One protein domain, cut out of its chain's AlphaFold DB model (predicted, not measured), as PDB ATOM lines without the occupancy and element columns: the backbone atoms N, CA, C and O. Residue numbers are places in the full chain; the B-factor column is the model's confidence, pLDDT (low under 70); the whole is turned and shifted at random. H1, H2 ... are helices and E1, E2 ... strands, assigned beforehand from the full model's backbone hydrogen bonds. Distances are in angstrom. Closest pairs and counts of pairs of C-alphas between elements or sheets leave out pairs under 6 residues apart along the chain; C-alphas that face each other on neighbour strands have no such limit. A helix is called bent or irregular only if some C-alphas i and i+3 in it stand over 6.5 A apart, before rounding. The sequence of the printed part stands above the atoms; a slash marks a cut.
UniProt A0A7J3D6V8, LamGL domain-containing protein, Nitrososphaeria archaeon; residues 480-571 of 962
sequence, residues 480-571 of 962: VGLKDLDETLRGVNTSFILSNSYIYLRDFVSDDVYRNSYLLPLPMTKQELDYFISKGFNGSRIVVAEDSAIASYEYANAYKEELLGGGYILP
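What this domain is: This is residues 480 to 571 of the 962 residues of the protein "LamGL domain-containing protein" of Nitrososphaeria archaeon (UniProt A0A7J3D6V8). A small sheet of three short strands side by side, E2, E1 and E3, runs through the middle of the domain, with H1 and H2 packed over one face and H3 near both of them. H4 lies off the sheet, beyond its other side, while H5 only grazes the sheet. The 92 printed residues hold five named helices and three named strands, in the order H1 E1 H2 H3 E2 H4 E3 H5; the sheet, in the order E2 E1 E3, is parallel, and the class is mixed, helices and strands. The whole is compact and rounded, with a radius of gyration of the C-alphas of 12.4 A and spans of 31 by 30 by 21 A.

How they stand to each other: The inner strand E1, residues 496 to 499, is parallel to the edge strand E3, residues 541 to 545, at 10 degrees; N 498 and O 541 are 2.8 A apart, within hydrogen-bond range. On its other side E1 is parallel to the edge strand E2, residues 518 to 521, at 27 degrees, with N 497 and O 518 2.8 A apart, also within range. H1, residues 482 to 489, is on the sheet at a height of 10.3 A over a local plane of just 6 C-alphas; it is over E3 and runs along the strands, at 22 degrees to E3 on the local plane. H2, residues 502 to 508, is on the same face at a height of 8.7 A, over E1 and only just not over E2, on which 2 of its C-alphas fall; it stands up from the sheet at 49 degrees. H1 and H2 touch, about perpendicular at 89 degrees; their closest C-alphas, those of Lys 483 and Phe 508, are 5.3 A apart. H3, residues 511 to 516, is only just not on the sheet, with 4 pairs of C-alphas within 10 A. Its closest C-alpha approach to H1, Val 513 to Leu 489, is 7.3 A, close but not clearly touching. E1, H2, H3 and E2 form a strand-helix-strand unit, two parallel neighbour strands with helices between, and its crossover is right-handed. H4, residues 526 to 535, is not on the sheet; E2, H4 and E3 form a split unit, with E1 between its strands, also right-handed. H5, residues 560 to 564, only grazes the sheet; the closest C-alphas of H5 and E3, those of Lys 560 and Val 544, are 6.9 A apart. Each O i to N i+4 pair is within hydrogen-bond range in H3, H4 and H5; H1 has 1 of 4 and H2 1 of 3, beside 3 of 5 and 3 of 4 O i to N i+3 pairs.

Where its parts are: H1 begins at C-alpha 482, (108.735, 107.959, 143.008), and is irregular, C-alphas 484 and 487 being 7.3 A apart. The longest helix, H4, measures 14.4 A, and the longest strand, E3, 13.0 A from first to last C-alpha. H5 ends at C-alpha 564, (116.402, 114.464, 155.572).

The domain as a whole: The two C-alphas farthest apart, those of Asp 511 and Gln 527, are 31.4 A apart. The printed part has no cut. The link from E3 to H5, residues 546 to 559, is long. The mean pLDDT of the printed part is 89.6, and residues 491 to 492 are under 70.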
ATOM      1  N   VAL A 480     104.128 112.292 143.116       83.75
ATOM      2  CA  VAL A 480     104.938 111.981 144.311       83.75
ATOM      3  C   VAL A 480     106.411 111.665 144.014       83.75
ATOM      4  O   VAL A 480     107.137 111.236 144.903       83.75
ATOM      5  N   GLY A 481     106.866 111.851 142.768       83.31
ATOM      6  CA  GLY A 481     108.284 111.753 142.371       83.31
ATOM      7  C   GLY A 481     108.928 110.359 142.448       83.31
ATOM      8  O   GLY A 481     110.094 110.203 142.102       83.31
ATOM      9  N   LEU A 482     108.196 109.322 142.873       87.38
ATOM     10  CA  LEU A 482     108.735 107.959 143.008       87.38
ATOM     11  C   LEU A 482     109.085 107.303 141.667       87.38
ATOM     12  O   LEU A 482     109.945 106.426 141.621       87.38
ATOM     13  N   LYS A 483     108.428 107.729 140.584       85.81
ATOM     14  CA  LYS A 483     108.655 107.224 139.223       85.81
ATOM     15  C   LYS A 483     110.076 107.508 138.726       85.81
ATOM     16  O   LYS A 483     110.638 106.689 138.007       85.81
ATOM     17  N   ASP A 484     110.658 108.627 139.145       86.19
ATOM     18  CA  ASP A 484     111.952 109.103 138.644       86.19
ATOM     19  C   ASP A 484     113.141 108.485 139.399       86.19
ATOM     20  O   ASP A 484     114.297 108.715 139.057       86.19
ATOM     21  N   LEU A 485     112.873 107.669 140.426       90.00
ATOM     22  CA  LEU A 485     113.916 107.051 141.244       90.00
ATOM     23  C   LEU A 485     114.515 105.784 140.622       90.00
ATOM     24  O   LEU A 485     115.521 105.304 141.137       90.00
ATOM     25  N   ASP A 486     113.930 105.222 139.558       86.19
ATOM     26  CA  ASP A 486     114.325 103.899 139.047       86.19
ATOM     27  C   ASP A 486     115.825 103.802 138.737       86.19
ATOM     28  O   ASP A 486     116.489 102.894 139.230       86.19
ATOM     29  N   GLU A 487     116.376 104.762 137.991       87.94
ATOM     30  CA  GLU A 487     117.800 104.771 137.629       87.94
ATOM     31  C   GLU A 487     118.703 104.868 138.863       87.94
ATOM     32  O   GLU A 487     119.665 104.113 138.992       87.94
ATOM     33  N   THR A 488     118.351 105.731 139.818       91.62
ATOM     34  CA  THR A 488     119.075 105.913 141.086       91.62
ATOM     35  C   THR A 488     119.068 104.643 141.945       91.62
ATOM     36  O   THR A 488     120.014 104.367 142.692       91.62
ATOM     37  N   LEU A 489     117.992 103.858 141.861       92.69
ATOM     38  CA  LEU A 489     117.799 102.642 142.648       92.69
ATOM     39  C   LEU A 489     118.444 101.402 142.040       92.69
ATOM     40  O   LEU A 489     118.567 100.396 142.740       92.69
ATOM     41  N   ARG A 490     118.911 101.468 140.791       85.75
ATOM     42  CA  ARG A 490     119.705 100.388 140.202       85.75
ATOM     43  C   ARG A 490     121.029 100.265 140.959       85.75
ATOM     44  O   ARG A 490     121.860 101.175 140.980       85.75
ATOM     45  N   GLY A 491     121.187  99.134 141.641       68.81
ATOM     46  CA  GLY A 491     122.426  98.754 142.307       68.81
ATOM     47  C   GLY A 491     123.468  98.241 141.313       68.81
ATOM     48  O   GLY A 491     123.167  97.935 140.164       68.81
ATOM     49  N   VAL A 492     124.711  98.108 141.781       64.94
ATOM     50  CA  VAL A 492     125.814  97.528 140.989       64.94
ATOM     51  C   VAL A 492     125.668  95.998 140.854       64.94
ATOM     52  O   VAL A 492     126.262  95.420 139.956       64.94
ATOM     53  N   ASN A 493     124.868  95.360 141.725       71.06
ATOM     54  CA  ASN A 493     124.549  93.924 141.818       71.06
ATOM     55  C   ASN A 493     123.197  93.740 142.554       71.06
ATOM     56  O   ASN A 493     122.503  94.724 142.824       71.06
ATOM     57  N   THR A 494     122.855  92.503 142.954       84.06
ATOM     58  CA  THR A 494     121.839  92.244 143.992       84.06
ATOM     59  C   THR A 494     122.104  93.143 145.200       84.06
ATOM     60  O   THR A 494     123.220  93.181 145.710       84.06
ATOM     61  N   SER A 495     121.107  93.902 145.647       91.38
ATOM     62  CA  SER A 495     121.270  94.861 146.744       91.38
ATOM     63  C   SER A 495     119.986  95.004 147.555       91.38
ATOM     64  O   SER A 495     118.914  94.559 147.130       91.38
ATOM     65  N   PHE A 496     120.088  95.612 148.735       95.56
ATOM     66  CA  PHE A 496     118.921  95.989 149.527       95.56
ATOM     67  C   PHE A 496     118.457  97.389 149.160       95.56
ATOM     68  O   PHE A 496     119.277  98.283 148.985       95.56
ATOM     69  N   ILE A 497     117.146  97.600 149.118       96.50
ATOM     70  CA  ILE A 497     116.535  98.919 148.982       96.50
ATOM     71  C   ILE A 497     115.602  99.104 150.172       96.50
ATOM     72  O   ILE A 497     114.485  98.588 150.178       96.50
ATOM     73  N   LEU A 498     116.061  99.827 151.191       96.31
ATOM     74  CA  LEU A 498     115.270 100.118 152.378       96.31
ATOM     75  C   LEU A 498     114.572 101.464 152.214       96.31
ATOM     76  O   LEU A 498     115.210 102.444 151.843       96.31
ATOM     77  N   SER A 499     113.272 101.545 152.497       95.62
ATOM     78  CA  SER A 499     112.513 102.783 152.298       95.62
ATOM     79  C   SER A 499     111.461 103.026 153.377       95.62
ATOM     80  O   SER A 499     110.722 102.111 153.742       95.62
ATOM     81  N   ASN A 500     111.314 104.271 153.852       94.75
ATOM     82  CA  ASN A 500     110.127 104.649 154.641       94.75
ATOM     83  C   ASN A 500     108.852 104.726 153.776       94.75
ATOM     84  O   ASN A 500     107.744 104.727 154.311       94.75
ATOM     85  N   SER A 501     109.008 104.737 152.449       93.31
ATOM     86  CA  SER A 501     107.937 104.730 151.447       93.31
ATOM     87  C   SER A 501     107.818 103.392 150.713       93.31
ATOM     88  O   SER A 501     107.279 103.329 149.610       93.31
ATOM     89  N   TYR A 502     108.321 102.314 151.323       92.94
ATOM     90  CA  TYR A 502     108.396 100.967 150.753       92.94
ATOM     91  C   TYR A 502     107.100 100.502 150.069       92.94
ATOM     92  O   TYR A 502     107.153 100.018 148.937       92.94
ATOM     93  N   ILE A 503     105.944 100.696 150.719       91.00
ATOM     94  CA  ILE A 503     104.638 100.236 150.214       91.00
ATOM     95  C   ILE A 503     104.287 100.848 148.855       91.00
ATOM     96  O   ILE A 503     103.635 100.186 148.056       91.00
ATOM     97  N   TYR A 504     104.727 102.077 148.595       92.62
ATOM     98  CA  TYR A 504     104.468 102.783 147.342       92.62
ATOM     99  C   TYR A 504     105.615 102.599 146.355       92.62
ATOM    100  O   TYR A 504     105.392 102.409 145.165       92.62
ATOM    101  N   LEU A 505     106.859 102.614 146.843       92.56
ATOM    102  CA  LEU A 505     108.048 102.495 146.004       92.56
ATOM    103  C   LEU A 505     108.027 101.206 145.170       92.56
ATOM    104  O   LEU A 505     108.358 101.227 143.985       92.56
ATOM    105  N   ARG A 506     107.563 100.105 145.768       91.69
ATOM    106  CA  ARG A 506     107.403  98.804 145.105       91.69
ATOM    107  C   ARG A 506     106.458  98.807 143.903       91.69
ATOM    108  O   ARG A 506     106.484  97.839 143.159       91.69
ATOM    109  N   ASP A 507     105.647  99.840 143.696       91.81
ATOM    110  CA  ASP A 507     104.734  99.925 142.550       91.81
ATOM    111  C   ASP A 507     105.359 100.683 141.371       91.81
ATOM    112  O   ASP A 507     104.993 100.439 140.219       91.81
ATOM    113  N   PHE A 508     106.319 101.573 141.656       91.50
ATOM    114  CA  PHE A 508     106.947 102.468 140.678       91.50
ATOM    115  C   PHE A 508     108.299 101.977 140.155       91.50
ATOM    116  O   PHE A 508     108.664 102.335 139.037       91.50
ATOM    117  N   VAL A 509     109.029 101.152 140.916       92.31
ATOM    118  CA  VAL A 509     110.307 100.585 140.449       92.31
ATOM    119  C   VAL A 509     110.110  99.626 139.275       92.31
ATOM    120  O   VAL A 509     109.135  98.866 139.237       92.31
ATOM    121  N   SER A 510     111.070  99.605 138.352       92.00
ATOM    122  CA  SER A 510     111.090  98.684 137.215       92.00
ATOM    123  C   SER A 510     111.092  97.216 137.648       92.00
ATOM    124  O   SER A 510     111.481  96.861 138.764       92.00
ATOM    125  N   ASP A 511     110.646  96.336 136.750       91.88
ATOM    126  CA  ASP A 511     110.655  94.886 136.982       91.88
ATOM    127  C   ASP A 511     112.069  94.333 137.191       91.88
ATOM    128  O   ASP A 511     112.233  93.351 137.911       91.88
ATOM    129  N   ASP A 512     113.084  94.976 136.608       89.69
ATOM    130  CA  ASP A 512     114.486  94.609 136.804       89.69
ATOM    131  C   ASP A 512     114.922  94.842 138.257       89.69
ATOM    132  O   ASP A 512     115.333  93.903 138.944       89.69
ATOM    133  N   VAL A 513     114.713  96.059 138.771       91.38
ATOM    134  CA  VAL A 513     114.997  96.401 140.173       91.38
ATOM    135  C   VAL A 513     114.195  95.502 141.118       91.38
ATOM    136  O   VAL A 513     114.746  94.980 142.087       91.38
ATOM    137  N   TYR A 514     112.917  95.258 140.816       90.69
ATOM    138  CA  TYR A 514     112.033  94.435 141.645       90.69
ATOM    139  C   TYR A 514     112.419  92.943 141.688       90.69
ATOM    140  O   TYR A 514     112.160  92.271 142.688       90.69
ATOM    141  N   ARG A 515     113.019  92.399 140.618       88.50
ATOM    142  CA  ARG A 515     113.507  91.004 140.562       88.50
ATOM    143  C   ARG A 515     114.895  90.840 141.175       88.50
ATOM    144  O   ARG A 515     115.180  89.815 141.800       88.50
ATOM    145  N   ASN A 516     115.764  91.822 140.956       87.12
ATOM    146  CA  ASN A 516     117.185  91.707 141.269       87.12
ATOM    147  C   ASN A 516     117.552  92.284 142.639       87.12
ATOM    148  O   ASN A 516     118.592  91.914 143.171       87.12
ATOM    149  N   SER A 517     116.717  93.137 143.234       90.44
ATOM    150  CA  SER A 517     116.964  93.748 144.547       90.44
ATOM    151  C   SER A 517     115.896  93.369 145.572       90.44
ATOM    152  O   SER A 517     114.766  93.021 145.228       90.44
ATOM    153  N   TYR A 518     116.239  93.472 146.854       92.31
ATOM    154  CA  TYR A 518     115.307  93.252 147.955       92.31
ATOM    155  C   TYR A 518     114.774  94.589 148.458       92.31
ATOM    156  O   TYR A 518     115.453  95.310 149.191       92.31
ATOM    157  N   LEU A 519     113.548  94.919 148.052       93.25
ATOM    158  CA  LEU A 519     112.833  96.076 148.574       93.25
ATOM    159  C   LEU A 519     112.275  95.748 149.954       93.25
ATOM    160  O   LEU A 519     111.570  94.754 150.120       93.25
ATOM    161  N   LEU A 520     112.574  96.604 150.923       94.62
ATOM    162  CA  LEU A 520     112.262  96.399 152.325       94.62
ATOM    163  C   LEU A 520     111.827  97.720 152.980       94.62
ATOM    164  O   LEU A 520     112.291  98.794 152.586       94.62
ATOM    165  N   PRO A 521     110.963  97.695 154.004       94.38
ATOM    166  CA  PRO A 521     110.787  98.860 154.862       94.38
ATOM    167  C   PRO A 521     112.059  99.129 155.677       94.38
ATOM    168  O   PRO A 521     112.919  98.260 155.840       94.38
ATOM    169  N   LEU A 522     112.186 100.331 156.231       94.81
ATOM    170  CA  LEU A 522     113.295 100.637 157.136       94.81
ATOM    171  C   LEU A 522     113.195  99.872 158.475       94.81
ATOM    172  O   LEU A 522     112.111  99.423 158.867       94.81
ATOM    173  N   PRO A 523     114.308  99.744 159.222       93.31
ATOM    174  CA  PRO A 523     114.282  99.239 160.591       93.31
ATOM    175  C   PRO A 523     113.510 100.162 161.544       93.31
ATOM    176  O   PRO A 523     113.355 101.355 161.281       93.31
ATOM    177  N   MET A 524     112.986  99.626 162.650       87.50
ATOM    178  CA  MET A 524     112.150 100.389 163.598       87.50
ATOM    179  C   MET A 524     112.897 101.523 164.271       87.50
ATOM    180  O   MET A 524     112.325 102.583 164.512       87.50
ATOM    181  N   THR A 525     114.171 101.304 164.563       89.94
ATOM    182  CA  THR A 525     114.993 102.263 165.290       89.94
ATOM    183  C   THR A 525     116.155 102.741 164.434       89.94
ATOM    184  O   THR A 525     116.665 102.019 163.574       89.94
ATOM    185  N   LYS A 526     116.634 103.958 164.715       89.75
ATOM    186  CA  LYS A 526     117.865 104.469 164.100       89.75
ATOM    187  C   LYS A 526     119.059 103.557 164.396       89.75
ATOM    188  O   LYS A 526     119.877 103.353 163.515       89.75
ATOM    189  N   GLN A 527     119.118 102.971 165.594       89.81
ATOM    190  CA  GLN A 527     120.177 102.036 165.994       89.81
ATOM    191  C   GLN A 527     120.211 100.788 165.109       89.81
ATOM    192  O   GLN A 527     121.284 100.375 164.687       89.81
ATOM    193  N   GLU A 528     119.058 100.206 164.778       91.69
ATOM    194  CA  GLU A 528     119.000  99.065 163.857       91.69
ATOM    195  C   GLU A 528     119.355  99.462 162.419       91.69
ATOM    196  O   GLU A 528     119.956  98.668 161.699       91.69
ATOM    197  N   LEU A 529     119.018 100.685 161.989       94.12
ATOM    198  CA  LEU A 529     119.477 101.205 160.698       94.12
ATOM    199  C   LEU A 529     120.996 101.416 160.685       94.12
ATOM    200  O   LEU A 529     121.653 101.026 159.724       94.12
ATOM    201  N   ASP A 530     121.560 101.986 161.748       92.44
ATOM    202  CA  ASP A 530     123.008 102.131 161.920       92.44
ATOM    203  C   ASP A 530     123.684 100.756 161.933       92.44
ATOM    204  O   ASP A 530     124.736 100.580 161.324       92.44
ATOM    205  N   TYR A 531     123.048  99.760 162.555       92.88
ATOM    206  CA  TYR A 531     123.510  98.378 162.549       92.88
ATOM    207  C   TYR A 531     123.488  97.755 161.151       92.88
ATOM    208  O   TYR A 531     124.437  97.095 160.749       92.88
ATOM    209  N   PHE A 532     122.436  97.997 160.370       94.88
ATOM    210  CA  PHE A 532     122.396  97.572 158.973       94.88
ATOM    211  C   PHE A 532     123.523  98.220 158.151       94.88
ATOM    212  O   PHE A 532     124.196  97.537 157.381       94.88
ATOM    213  N   ILE A 533     123.763  99.524 158.331       94.50
ATOM    214  CA  ILE A 533     124.844 100.243 157.639       94.50
ATOM    215  C   ILE A 533     126.211  99.694 158.063       94.50
ATOM    216  O   ILE A 533     127.077  99.517 157.208       94.50
ATOM    217  N   SER A 534     126.406  99.362 159.345       90.94
ATOM    218  CA  SER A 534     127.683  98.837 159.845       90.94
ATOM    219  C   SER A 534     128.049  97.476 159.247       90.94
ATOM    220  O   SER A 534     129.237  97.217 159.054       90.94
ATOM    221  N   LYS A 535     127.061  96.655 158.850       92.00
ATOM    222  CA  LYS A 535     127.301  95.422 158.074       92.00
ATOM    223  C   LYS A 535     127.996  95.696 156.740       92.00
ATOM    224  O   LYS A 535     128.724  94.842 156.253       92.00
ATOM    225  N   GLY A 536     127.802  96.880 156.155       91.69
ATOM    226  CA  GLY A 536     128.536  97.307 154.968       91.69
ATOM    227  C   GLY A 536     128.151  96.567 153.688       91.69
ATOM    228  O   GLY A 536     129.022  96.262 152.876       91.69
ATOM    229  N   PHE A 537     126.855  96.290 153.505       93.56
ATOM    230  CA  PHE A 537     126.302  95.741 152.263       93.56
ATOM    231  C   PHE A 537     126.399  96.763 151.125       93.56
ATOM    232  O   PHE A 537     125.505  97.592 150.916       93.56
ATOM    233  N   ASN A 538     127.502  96.693 150.393       93.50
ATOM    234  CA  ASN A 538     127.895  97.638 149.369       93.50
ATOM    235  C   ASN A 538     126.837  97.787 148.274       93.50
ATOM    236  O   ASN A 538     126.337  96.806 147.721       93.50
ATOM    237  N   GLY A 539     126.522  99.031 147.925       93.19
ATOM    238  CA  GLY A 539     125.524  99.346 146.909       93.19
ATOM    239  C   GLY A 539     124.075  99.267 147.396       93.19
ATOM    240  O   GLY A 539     123.179  99.577 146.616       93.19
ATOM    241  N   SER A 540     123.810  98.930 148.663       95.56
ATOM    242  CA  SER A 540     122.449  99.025 149.212       95.56
ATOM    243  C   SER A 540     121.940 100.467 149.176       95.56
ATOM    244  O   SER A 540     122.711 101.412 149.345       95.56
ATOM    245  N   ARG A 541     120.643 100.650 148.943       96.69
ATOM    246  CA  ARG A 541     119.966 101.945 148.868       96.69
ATOM    247  C   ARG A 541     119.112 102.178 150.107       96.69
ATOM    248  O   ARG A 541     118.411 101.278 150.558       96.69
ATOM    249  N   ILE A 542     119.128 103.403 150.620       96.50
ATOM    250  CA  ILE A 542     118.216 103.863 151.673       96.50
ATOM    251  C   ILE A 542     117.443 105.056 151.118       96.50
ATOM    252  O   ILE A 542     118.031 106.093 150.827       96.50
ATOM    253  N   VAL A 543     116.133 104.903 150.952       96.06
ATOM    254  CA  VAL A 543     115.231 105.916 150.401       96.06
ATOM    255  C   VAL A 543     114.429 106.544 151.527       96.06
ATOM    256  O   VAL A 543     113.726 105.856 152.270       96.06
ATOM    257  N   VAL A 544     114.497 107.865 151.629       95.81
ATOM    258  CA  VAL A 544     113.785 108.623 152.654       95.81
ATOM    259  C   VAL A 544     112.966 109.701 151.976       95.81
ATOM    260  O   VAL A 544     113.527 110.627 151.398       95.81
ATOM    261  N   ALA A 545     111.645 109.579 152.060       94.25
ATOM    262  CA  ALA A 545     110.717 110.612 151.619       94.25
ATOM    263  C   ALA A 545     110.170 111.394 152.818       94.25
ATOM    264  O   ALA A 545     109.826 110.819 153.855       94.25
ATOM    265  N   GLU A 546     110.063 112.708 152.666       94.00
ATOM    266  CA  GLU A 546     109.458 113.595 153.658       94.00
ATOM    267  C   GLU A 546     107.929 113.465 153.687       94.00
ATOM    268  O   GLU A 546     107.324 113.519 154.765       94.00
ATOM    269  N   ASP A 547     107.319 113.288 152.510       92.06
ATOM    270  CA  ASP A 547     105.872 113.298 152.310       92.06
ATOM    271  C   ASP A 547     105.177 112.176 153.094       92.06
ATOM    272  O   ASP A 547     105.338 110.985 152.823       92.06
ATOM    273  N   SER A 548     104.348 112.577 154.058       90.06
ATOM    274  CA  SER A 548     103.605 111.673 154.932       90.06
ATOM    275  C   SER A 548     102.594 110.789 154.202       90.06
ATOM    276  O   SER A 548     102.201 109.766 154.752       90.06
ATOM    277  N   ALA A 549     102.150 111.159 152.998       87.88
ATOM    278  CA  ALA A 549     101.181 110.361 152.252       87.88
ATOM    279  C   ALA A 549     101.792 109.068 151.693       87.88
ATOM    280  O   ALA A 549     101.105 108.051 151.612       87.88
ATOM    281  N   ILE A 550     103.080 109.109 151.333       90.19
ATOM    282  CA  ILE A 550     103.823 107.945 150.834       90.19
ATOM    283  C   ILE A 550     104.727 107.325 151.895       90.19
ATOM    284  O   ILE A 550     105.053 106.144 151.782       90.19
ATOM    285  N   ALA A 551     105.087 108.068 152.948       90.12
ATOM    286  CA  ALA A 551     105.855 107.561 154.079       90.12
ATOM    287  C   ALA A 551     105.017 106.578 154.915       90.12
ATOM    288  O   ALA A 551     104.495 106.884 155.986       90.12
ATOM    289  N   SER A 552     104.908 105.361 154.393       79.00
ATOM    290  CA  SER A 552     104.122 104.241 154.904       79.00
ATOM    291  C   SER A 552     104.525 103.747 156.295       79.00
ATOM    292  O   SER A 552     103.771 102.997 156.925       79.00
ATOM    293  N   TYR A 553     105.709 104.141 156.770       82.25
ATOM    294  CA  TYR A 553     106.297 103.575 157.968       82.25
ATOM    295  C   TYR A 553     106.465 104.567 159.120       82.25
ATOM    296  O   TYR A 553     107.397 105.368 159.171       82.25
ATOM    297  N   GLU A 554     105.558 104.446 160.086       82.12
ATOM    298  CA  GLU A 554     105.443 105.317 161.255       82.12
ATOM    299  C   GLU A 554     106.693 105.348 162.152       82.12
ATOM    300  O   GLU A 554     107.045 106.424 162.629       82.12
ATOM    301  N   TYR A 555     107.417 104.236 162.337       84.50
ATOM    302  CA  TYR A 555     108.596 104.230 163.222       84.50
ATOM    303  C   TYR A 555     109.826 104.860 162.575       84.50
ATOM    304  O   TYR A 555     110.523 105.632 163.231       84.50
ATOM    305  N   ALA A 556     110.065 104.639 161.277       85.00
ATOM    306  CA  ALA A 556     111.142 105.364 160.599       85.00
ATOM    307  C   ALA A 556     110.882 106.868 160.519       85.00
ATOM    308  O   ALA A 556     111.829 107.652 160.486       85.00
ATOM    309  N   ASN A 557     109.615 107.289 160.564       88.12
ATOM    310  CA  ASN A 557     109.279 108.704 160.649       88.12
ATOM    311  C   ASN A 557     109.766 109.354 161.958       88.12
ATOM    312  O   ASN A 557     109.925 110.571 161.976       88.12
ATOM    313  N   ALA A 558     110.081 108.583 163.009       88.50
ATOM    314  CA  ALA A 558     110.653 109.116 164.249       88.50
ATOM    315  C   ALA A 558     112.093 109.631 164.085       88.50
ATOM    316  O   ALA A 558     112.505 110.514 164.829       88.50
ATOM    317  N   TYR A 559     112.853 109.104 163.118       91.06
ATOM    318  CA  TYR A 559     114.235 109.523 162.842       91.06
ATOM    319  C   TYR A 559     114.437 110.034 161.406       91.06
ATOM    320  O   TYR A 559     115.571 110.263 160.983       91.06
ATOM    321  N   LYS A 560     113.355 110.237 160.638       91.56
ATOM    322  CA  LYS A 560     113.449 110.693 159.243       91.56
ATOM    323  C   LYS A 560     114.071 112.079 159.120       91.56
ATOM    324  O   LYS A 560     114.803 112.296 158.170       91.56
ATOM    325  N   GLU A 561     113.816 112.989 160.062       89.00
ATOM    326  CA  GLU A 561     114.334 114.363 159.993       89.00
ATOM    327  C   GLU A 561     115.867 114.382 160.053       89.00
ATOM    328  O   GLU A 561     116.506 115.135 159.322       89.00
ATOM    329  N   GLU A 562     116.475 113.473 160.829       86.81
ATOM    330  CA  GLU A 562     117.931 113.276 160.826       86.81
ATOM    331  C   GLU A 562     118.430 112.837 159.442       86.81
ATOM    332  O   GLU A 562     119.457 113.314 158.969       86.81
ATOM    333  N   LEU A 563     117.683 111.956 158.770       90.88
ATOM    334  CA  LEU A 563     118.019 111.482 157.430       90.88
ATOM    335  C   LEU A 563     117.692 112.503 156.334       90.88
ATOM    336  O   LEU A 563     118.318 112.481 155.286       90.88
ATOM    337  N   LEU A 564     116.726 113.397 156.526       91.38
ATOM    338  CA  LEU A 564     116.402 114.464 155.572       91.38
ATOM    339  C   LEU A 564     117.384 115.642 155.676       91.38
ATOM    340  O   LEU A 564     117.506 116.428 154.729       91.38
ATOM    341  N   GLY A 565     118.133 115.719 156.781       82.75
ATOM    342  CA  GLY A 565     119.226 116.669 156.993       82.75
ATOM    343  C   GLY A 565     120.402 116.525 156.016       82.75
ATOM    344  O   GLY A 565     121.164 117.477 155.860       82.75
ATOM    345  N   GLY A 566     120.526 115.390 155.317       82.75
ATOM    346  CA  GLY A 566     121.599 115.144 154.347       82.75
ATOM    347  C   GLY A 566     122.965 114.864 154.992       82.75
ATOM    348  O   GLY A 566     123.096 114.748 156.210       82.75
ATOM    349  N   GLY A 567     124.012 114.782 154.168       84.12
ATOM    350  CA  GLY A 567     125.366 114.408 154.607       84.12
ATOM    351  C   GLY A 567     125.574 112.898 154.716       84.12
ATOM    352  O   GLY A 567     124.682 112.121 154.406       84.12
ATOM    353  N   TYR A 568     126.760 112.452 155.118       88.81
ATOM    354  CA  TYR A 568     127.023 111.022 155.280       88.81
ATOM    355  C   TYR A 568     126.372 110.480 156.559       88.81
ATOM    356  O   TYR A 568     126.318 111.142 157.598       88.81
ATOM    357  N   ILE A 569     125.892 109.240 156.501       88.56
ATOM    358  CA  ILE A 569     125.390 108.505 157.659       88.56
ATOM    359  C   ILE A 569     126.490 107.549 158.096       88.56
ATOM    360  O   ILE A 569     126.756 106.548 157.429       88.56
ATOM    361  N   LEU A 570     127.120 107.872 159.219       83.88
ATOM    362  CA  LEU A 570     128.086 107.007 159.879       83.88
ATOM    363  C   LEU A 570     127.344 106.111 160.882       83.88
ATOM    364  O   LEU A 570     126.536 106.634 161.659       83.88
ATOM    365  N   PRO A 571     127.587 104.789 160.899       78.62
ATOM    366  CA  PRO A 571     127.047 103.920 161.930       78.62
ATOM    367  C   PRO A 571     127.575 104.390 163.286       78.62
ATOM    368  O   PRO A 571     128.768 104.648 163.446       78.62
TER     369      PRO A 571